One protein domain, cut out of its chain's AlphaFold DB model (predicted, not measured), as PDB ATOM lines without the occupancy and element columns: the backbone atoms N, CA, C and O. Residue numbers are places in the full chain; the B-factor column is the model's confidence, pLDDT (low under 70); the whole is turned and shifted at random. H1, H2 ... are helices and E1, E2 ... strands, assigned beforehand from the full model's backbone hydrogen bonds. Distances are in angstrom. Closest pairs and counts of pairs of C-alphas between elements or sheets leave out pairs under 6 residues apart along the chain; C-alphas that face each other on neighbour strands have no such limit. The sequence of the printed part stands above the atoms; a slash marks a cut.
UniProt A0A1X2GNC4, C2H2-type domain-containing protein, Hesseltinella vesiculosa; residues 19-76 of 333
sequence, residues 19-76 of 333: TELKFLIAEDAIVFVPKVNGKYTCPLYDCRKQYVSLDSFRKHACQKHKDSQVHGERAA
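This is residues 19 to 76 of the 333 residues of the protein "C2H2-type domain-containing protein" of Hesseltinella vesiculosa (UniProt A0A1X2GNC4). A strongly twisted sheet of four strands has one helix, H1, packed over one of its faces and running along the strands. The inner strands E1 and E2 form a hairpin, E4 lies at one edge beside E1, and the short E3 lies at the other edge, where a long loop sets out and leads round to H1. The printed part has 58 residues, with one named helix and four named strands in the order E1, E2, E3, H1, E4 along the chain. Across the sheet the order is E3, E2, E1, E4, with E2, E1 and E4 antiparallel, and the class is mixed, helices and strands. The whole is compact, with a radius of gyration of the C-alphas of 10.4 A, and rounded, spanning 26 by 21 by 17 A.

Find C-alpha 19 at (25.694, 50.591, -110.459); from there E1, residues 19 to 26, runs 22.3 A to C-alpha 26 at (47.171, 46.883, -115.073). E2, residues 29 to 36, runs 21.6 A. Look next at E3, residues 39 to 41, which is short. E4, residues 69 to 74, runs 16.1 A and ends at C-alpha 74 at (28.129, 57.216, -108.913). Find the helix H1 at residues 54 to 64, 15.5 A long.

Begin at E1 and E2, an antiparallel hairpin at 154 degrees, where N 23 and O 31 are 2.8 A apart, within hydrogen-bond range. On the other side of E1 you find E4, antiparallel to it at 157 degrees, with N 22 and O 71 also within hydrogen-bond range at 2.8 A. E3 and E2 meet only at a point, where the C-alphas of Tyr 40 and Lys 35 face each other at 4.7 A. The edge strands E3 and E4 are apart. H1 is on the sheet at a height of 8.6 A and lies over E1, along the strands, at 16 degrees to E1 on the local plane. Its closest C-alphas to E4 are those of Arg 58 and Val 70, 6.2 A apart, and to E3 those of Phe 57 and Tyr 40, 7.2 A apart. In H1 every O i to N i+4 pair is within hydrogen-bond range.

Look for the two farthest C-alphas at Asp 46 and Ala 76, 32.4 A apart. The printed part has no cut. The link from E3 to H1, residues 42 to 53, is long, and its residues 50 to 51 pair antiparallel with residues 40 to 41 of E3; the other links are tight. Mean pLDDT of the printed part is 78.3, and you find values under 70 at residues 27 to 29 and 71 to 76.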
ATOM      1  N   THR A  19      26.254  51.568-109.505       76.25
ATOM      2  CA  THR A  19      25.694  50.591-110.459       76.25
ATOM      3  C   THR A  19      26.758  49.958-111.348       76.25
ATOM      4  O   THR A  19      26.492  48.929-111.960       76.25
ATOM      5  N   GLU A  20      27.953  50.543-111.412       79.50
ATOM      6  CA  GLU A  20      29.063  50.082-112.244       79.50
ATOM      7  C   GLU A  20      30.409  50.514-111.642       79.50
ATOM      8  O   GLU A  20      30.528  51.599-111.063       79.50
ATOM      9  N   LEU A  21      31.416  49.641-111.746       81.38
ATOM     10  CA  LEU A  21      32.771  49.874-111.242       81.38
ATOM     11  C   LEU A  21      33.773  49.941-112.391       81.38
ATOM     12  O   LEU A  21      33.761  49.077-113.262       81.38
ATOM     13  N   LYS A  22      34.707  50.886-112.329       81.31
ATOM     14  CA  LYS A  22      35.931  50.901-113.139       81.31
ATOM     15  C   LYS A  22      36.989  50.083-112.391       81.31
ATOM     16  O   LYS A  22      37.436  50.496-111.316       81.31
ATOM     17  N   PHE A  23      37.340  48.909-112.913       80.62
ATOM     18  CA  PHE A  23      38.347  48.007-112.348       80.62
ATOM     19  C   PHE A  23      39.617  48.030-113.201       80.62
ATOM     20  O   PHE A  23      39.617  47.550-114.331       80.62
ATOM     21  N   LEU A  24      40.689  48.609-112.665       79.75
ATOM     22  CA  LEU A  24      41.997  48.664-113.309       79.75
ATOM     23  C   LEU A  24      42.764  47.402-112.928       79.75
ATOM     24  O   LEU A  24      42.955  47.154-111.740       79.75
ATOM     25  N   ILE A  25      43.166  46.605-113.915       77.25
ATOM     26  CA  ILE A  25      43.894  45.340-113.726       77.25
ATOM     27  C   ILE A  25      45.407  45.561-113.869       77.25
ATOM     28  O   ILE A  25      46.178  44.944-113.141       77.25
ATOM     29  N   ALA A  26      45.804  46.443-114.789       71.75
ATOM     30  CA  ALA A  26      47.171  46.883-115.073       71.75
ATOM     31  C   ALA A  26      47.131  48.328-115.616       71.75
ATOM     32  O   ALA A  26      46.033  48.834-115.862       71.75
ATOM     33  N   GLU A  27      48.290  48.972-115.819       54.72
ATOM     34  CA  GLU A  27      48.397  50.385-116.254       54.72
ATOM     35  C   GLU A  27      47.538  50.713-117.494       54.72
ATOM     36  O   GLU A  27      46.919  51.773-117.525       54.72
ATOM     37  N   ASP A  28      47.364  49.757-118.416       61.03
ATOM     38  CA  ASP A  28      46.596  49.944-119.660       61.03
ATOM     39  C   ASP A  28      45.315  49.086-119.763       61.03
ATOM     40  O   ASP A  28      44.669  49.036-120.811       61.03
ATOM     41  N   ALA A  29      44.929  48.367-118.703       64.56
ATOM     42  CA  ALA A  29      43.828  47.398-118.755       64.56
ATOM     43  C   ALA A  29      42.694  47.769-117.794       64.56
ATOM     44  O   ALA A  29      42.771  47.529-116.586       64.56
ATOM     45  N   ILE A  30      41.609  48.311-118.354       76.81
ATOM     46  CA  ILE A  30      40.424  48.751-117.612       76.81
ATOM     47  C   ILE A  30      39.234  47.868-117.978       76.81
ATOM     48  O   ILE A  30      38.917  47.685-119.151       76.81
ATOM     49  N   VAL A  31      38.540  47.354-116.963       79.25
ATOM     50  CA  VAL A  31      37.312  46.576-117.132       79.25
ATOM     51  C   VAL A  31      36.178  47.221-116.349       79.25
ATOM     52  O   VAL A  31      36.304  47.498-115.156       79.25
ATOM     53  N   PHE A  32      35.049  47.433-117.019       79.62
ATOM     54  CA  PHE A  32      33.826  47.913-116.388       79.62
ATOM     55  C   PHE A  32      33.041  46.732-115.811       79.62
ATOM     56  O   PHE A  32      32.781  45.741-116.495       79.62
ATOM     57  N   VAL A  33      32.703  46.813-114.524       82.06
ATOM     58  CA  VAL A  33      32.027  45.748-113.775       82.06
ATOM     59  C   VAL A  33      30.625  46.220-113.390       82.06
ATOM     60  O   VAL A  33      30.476  46.935-112.392       82.06
ATOM     61  N   PRO A  34      29.582  45.824-114.139       80.75
ATOM     62  CA  PRO A  34      28.212  46.211-113.828       80.75
ATOM     63  C   PRO A  34      27.686  45.480-112.585       80.75
ATOM     64  O   PRO A  34      28.043  44.330-112.303       80.75
ATOM     65  N   LYS A  35      26.784  46.136-111.848       85.31
ATOM     66  CA  LYS A  35      26.026  45.534-110.743       85.31
ATOM     67  C   LYS A  35      24.824  44.779-111.314       85.31
ATOM     68  O   LYS A  35      23.788  45.371-111.611       85.31
ATOM     69  N   VAL A  36      24.943  43.461-111.452       83.19
ATOM     70  CA  VAL A  36      23.878  42.583-111.968       83.19
ATOM     71  C   VAL A  36      23.202  41.877-110.796       83.19
ATOM     72  O   VAL A  36      23.873  41.288-109.950       83.19
ATOM     73  N   ASN A  37      21.869  41.945-110.715       86.06
ATOM     74  CA  ASN A  37      21.084  41.368-109.610       86.06
ATOM     75  C   ASN A  37      21.576  41.816-108.218       86.06
ATOM     76  O   ASN A  37      21.673  41.021-107.284       86.06
ATOM     77  N   GLY A  38      21.946  43.097-108.100       84.62
ATOM     78  CA  GLY A  38      22.442  43.682-106.855       84.62
ATOM     79  C   GLY A  38      23.873  43.282-106.478       84.62
ATOM     80  O   GLY A  38      24.301  43.596-105.370       84.62
ATOM     81  N   LYS A  39      24.624  42.614-107.364       88.62
ATOM     82  CA  LYS A  39      25.986  42.141-107.084       88.62
ATOM     83  C   LYS A  39      26.978  42.529-108.178       88.62
ATOM     84  O   LYS A  39      26.669  42.476-109.363       88.62
ATOM     85  N   TYR A  40      28.200  42.844-107.774       89.12
ATOM     86  CA  TYR A  40      29.364  42.973-108.648       89.12
ATOM     87  C   TYR A  40      30.069  41.629-108.766       89.12
ATOM     88  O   TYR A  40      30.266  40.960-107.751       89.12
ATOM     89  N   THR A  41      30.489  41.245-109.969       91.06
ATOM     90  CA  THR A  41      31.255  40.009-110.195       91.06
ATOM     91  C   THR A  41      32.686  40.363-110.575       91.06
ATOM     92  O   THR A  41      32.891  41.143-111.497       91.06
ATOM     93  N   CYS A  42      33.682  39.815-109.876       87.44
ATOM     94  CA  CYS A  42      35.088  40.033-110.223       87.44
ATOM     95  C   CYS A  42      35.344  39.558-111.668       87.44
ATOM     96  O   CYS A  42      35.052  38.396-111.964       87.44
ATOM     97  N   PRO A  43      35.868  40.418-112.562       85.00
ATOM     98  CA  PRO A  43      35.979  40.096-113.985       85.00
ATOM     99  C   PRO A  43      37.171  39.188-114.312       85.00
ATOM    100  O   PRO A  43      37.266  38.688-115.429       85.00
ATOM    101  N   LEU A  44      38.077  38.955-113.356       83.19
ATOM    102  CA  LEU A  44      39.222  38.073-113.552       83.19
ATOM    103  C   LEU A  44      38.755  36.621-113.661       83.19
ATOM    104  O   LEU A  44      37.998  36.121-112.817       83.19
ATOM    105  N   TYR A  45      39.185  35.972-114.746       75.31
ATOM    106  CA  TYR A  45      38.693  34.669-115.193       75.31
ATOM    107  C   TYR A  45      38.816  33.584-114.116       75.31
ATOM    108  O   TYR A  45      37.931  32.737-113.996       75.31
ATOM    109  N   ASP A  46      39.882  33.656-113.325       78.25
ATOM    110  CA  ASP A  46      40.260  32.749-112.243       78.25
ATOM    111  C   ASP A  46      39.574  33.056-110.898       78.25
ATOM    112  O   ASP A  46      39.623  32.232-109.984       78.25
ATOM    113  N   CYS A  47      38.898  34.203-110.761       86.50
ATOM    114  CA  CYS A  47      38.289  34.614-109.498       86.50
ATOM    115  C   CYS A  47      36.758  34.538-109.482       86.50
ATOM    116  O   CYS A  47      36.192  33.846-108.633       86.50
ATOM    117  N   ARG A  48      36.077  35.278-110.372       85.88
ATOM    118  CA  ARG A  48      34.602  35.333-110.538       85.88
ATOM    119  C   ARG A  48      33.751  35.474-109.261       85.88
ATOM    120  O   ARG A  48      32.560  35.161-109.265       85.88
ATOM    121  N   LYS A  49      34.322  35.947-108.152       88.94
ATOM    122  CA  LYS A  49      33.591  36.119-106.887       88.94
ATOM    123  C   LYS A  49      32.587  37.266-106.970       88.94
ATOM    124  O   LYS A  49      32.827  38.250-107.665       88.94
ATOM    125  N   GLN A  50      31.480  37.134-106.240       91.88
ATOM    126  CA  GLN A  50      30.384  38.103-106.235       91.88
ATOM    127  C   GLN A  50      30.321  38.911-104.936       91.88
ATOM    128  O   GLN A  50      30.531  38.365-103.852       91.88
ATOM    129  N   TYR A  51      29.968  40.192-105.046       90.25
ATOM    130  CA  TYR A  51      30.017  41.173-103.961       90.25
ATOM    131  C   TYR A  51      28.779  42.064-103.970       90.25
ATOM    132  O   TYR A  51      28.418  42.601-105.009       90.25
ATOM    133  N   VAL A  52      28.131  42.236-102.817       85.19
ATOM    134  CA  VAL A  52      26.888  43.026-102.706       85.19
ATOM    135  C   VAL A  52      27.181  44.529-102.599       85.19
ATOM    136  O   VAL A  52      26.412  45.350-103.089       85.19
ATOM    137  N   SER A  53      28.323  44.899-102.010       83.06
ATOM    138  CA  SER A  53      28.734  46.295-101.821       83.06
ATOM    139  C   SER A  53      30.078  46.607-102.476       83.06
ATOM    140  O   SER A  53      30.938  45.727-102.603       83.06
ATOM    141  N   LEU A  54      30.278  47.883-102.827       80.62
ATOM    142  CA  LEU A  54      31.545  48.415-103.340       80.62
ATOM    143  C   LEU A  54      32.713  48.105-102.393       80.62
ATOM    144  O   LEU A  54      33.762  47.636-102.831       80.62
ATOM    145  N   ASP A  55      32.518  48.302-101.089       79.19
ATOM    146  CA  ASP A  55      33.551  48.060-100.078       79.19
ATOM    147  C   ASP A  55      33.987  46.599-100.012       79.19
ATOM    148  O   ASP A  55      35.177  46.301 -99.878       79.19
ATOM    149  N   SER A  56      33.036  45.668-100.127       85.25
ATOM    150  CA  SER A  56      33.352  44.239-100.137       85.25
ATOM    151  C   SER A  56      34.139  43.841-101.392       85.25
ATOM    152  O   SER A  56      35.087  43.059-101.293       85.25
ATOM    153  N   PHE A  57      33.822  44.449-102.541       87.00
ATOM    154  CA  PHE A  57      34.563  44.262-103.789       87.00
ATOM    155  C   PHE A  57      35.977  44.858-103.708       87.00
ATOM    156  O   PHE A  57      36.948  44.193-104.064       87.00
ATOM    157  N   ARG A  58      36.123  46.077-103.171       83.00
ATOM    158  CA  ARG A  58      37.418  46.754-102.971       83.00
ATOM    159  C   ARG A  58      38.360  45.963-102.078       83.00
ATOM    160  O   ARG A  58      39.505  45.724-102.452       83.00
ATOM    161  N   LYS A  59      37.870  45.507-100.921       84.94
ATOM    162  CA  LYS A  59      38.659  44.681 -99.993       84.94
ATOM    163  C   LYS A  59      39.158  43.411-100.670       84.94
ATOM    164  O   LYS A  59      40.304  43.025-100.473       84.94
ATOM    165  N   HIS A  60      38.312  42.779-101.479       88.25
ATOM    166  CA  HIS A  60      38.719  41.619-102.253       88.25
ATOM    167  C   HIS A  60      39.807  41.952-103.278       88.25
ATOM    168  O   HIS A  60      40.824  41.257-103.298       88.25
ATOM    169  N   ALA A  61      39.594  42.994-104.088       84.06
ATOM    170  CA  ALA A  61      40.534  43.429-105.112       84.06
ATOM    171  C   ALA A  61      41.923  43.677-104.515       84.06
ATOM    172  O   ALA A  61      42.863  42.996-104.899       84.06
ATOM    173  N   CYS A  62      42.035  44.504-103.475       80.19
ATOM    174  CA  CYS A  62      43.328  44.806-102.854       80.19
ATOM    175  C   CYS A  62      44.010  43.585-102.203       80.19
ATOM    176  O   CYS A  62      45.232  43.545-102.088       80.19
ATOM    177  N   GLN A  63      43.245  42.585-101.747       83.19
ATOM    178  CA  GLN A  63      43.806  41.396-101.092       83.19
ATOM    179  C   GLN A  63      44.261  40.310-102.067       83.19
ATOM    180  O   GLN A  63      45.181  39.552-101.748       83.19
ATOM    181  N   LYS A  64      43.576  40.162-103.203       85.31
ATOM    182  CA  LYS A  64      43.824  39.074-104.162       85.31
ATOM    183  C   LYS A  64      44.507  39.542-105.441       85.31
ATOM    184  O   LYS A  64      45.216  38.740-106.034       85.31
ATOM    185  N   HIS A  65      44.375  40.822-105.773       83.81
ATOM    186  CA  HIS A  65      44.851  41.448-107.004       83.81
ATOM    187  C   HIS A  65      45.611  42.727-106.622       83.81
ATOM    188  O   HIS A  65      45.076  43.831-106.673       83.81
ATOM    189  N   LYS A  66      46.842  42.556-106.115       72.94
ATOM    190  CA  LYS A  66      47.612  43.620-105.437       72.94
ATOM    191  C   LYS A  66      47.872  44.858-106.300       72.94
ATOM    192  O   LYS A  66      48.004  45.942-105.744       72.94
ATOM    193  N   ASP A  67      47.878  44.688-107.617       74.56
ATOM    194  CA  ASP A  67      48.148  45.755-108.581       74.56
ATOM    195  C   ASP A  67      46.862  46.405-109.125       74.56
ATOM    196  O   ASP A  67      46.914  47.285-109.981       74.56
ATOM    197  N   SER A  68      45.686  45.993-108.634       75.50
ATOM    198  CA  SER A  68      44.400  46.455-109.154       75.50
ATOM    199  C   SER A  68      43.781  47.608-108.358       75.50
ATOM    200  O   SER A  68      43.834  47.640-107.126       75.50
ATOM    201  N   GLN A  69      43.094  48.523-109.053       73.44
ATOM    202  CA  GLN A  69      42.357  49.648-108.453       73.44
ATOM    203  C   GLN A  69      40.864  49.607-108.812       73.44
ATOM    204  O   GLN A  69      40.484  49.168-109.894       73.44
ATOM    205  N   VAL A  70      39.991  50.054-107.898       70.25
ATOM    206  CA  VAL A  70      38.526  50.032-108.083       70.25
ATOM    207  C   VAL A  70      37.919  51.409-107.809       70.25
ATOM    208  O   VAL A  70      37.838  51.858-106.653       70.25
ATOM    209  N   HIS A  71      37.374  52.036-108.848       69.62
ATOM    210  CA  HIS A  71      36.586  53.266-108.743       69.62
ATOM    211  C   HIS A  71      35.105  52.962-108.982       69.62
ATOM    212  O   HIS A  71      34.765  52.171-109.852       69.62
ATOM    213  N   GLY A  72      34.214  53.566-108.197       56.97
ATOM    214  CA  GLY A  72      32.774  53.474-108.440       56.97
ATOM    215  C   GLY A  72      32.300  54.670-109.255       56.97
ATOM    216  O   GLY A  72      32.532  55.807-108.833       56.97
ATOM    217  N   GLU A  73      31.609  54.442-110.373       52.03
ATOM    218  CA  GLU A  73      30.851  55.514-111.019       52.03
ATOM    219  C   GLU A  73      29.525  55.700-110.269       52.03
ATOM    220  O   GLU A  73      28.726  54.776-110.086       52.03
ATOM    221  N   ARG A  74      29.312  56.906-109.729       51.91
ATOM    222  CA  ARG A  74      28.129  57.216-108.913       51.91
ATOM    223  C   ARG A  74      26.934  57.548-109.811       51.91
ATOM    224  O   ARG A  74      27.014  58.473-110.619       51.91
ATOM    225  N   ALA A  75      25.776  56.935-109.540       51.56
ATOM    226  CA  ALA A  75      24.462  57.293-110.101       51.56
ATOM    227  C   ALA A  75      24.103  58.794-109.978       51.56
ATOM    228  O   ALA A  75      23.250  59.303-110.707       51.56
ATOM    229  N   ALA A  76      24.786  59.524-109.092       53.81
ATOM    230  CA  ALA A  76      24.706  60.975-108.971       53.81
ATOM    231  C   ALA A  76      25.106  61.724-110.259       53.81
ATOM    232  O   ALA A  76      24.464  62.716-110.589       53.81
TER     233      ALA A  76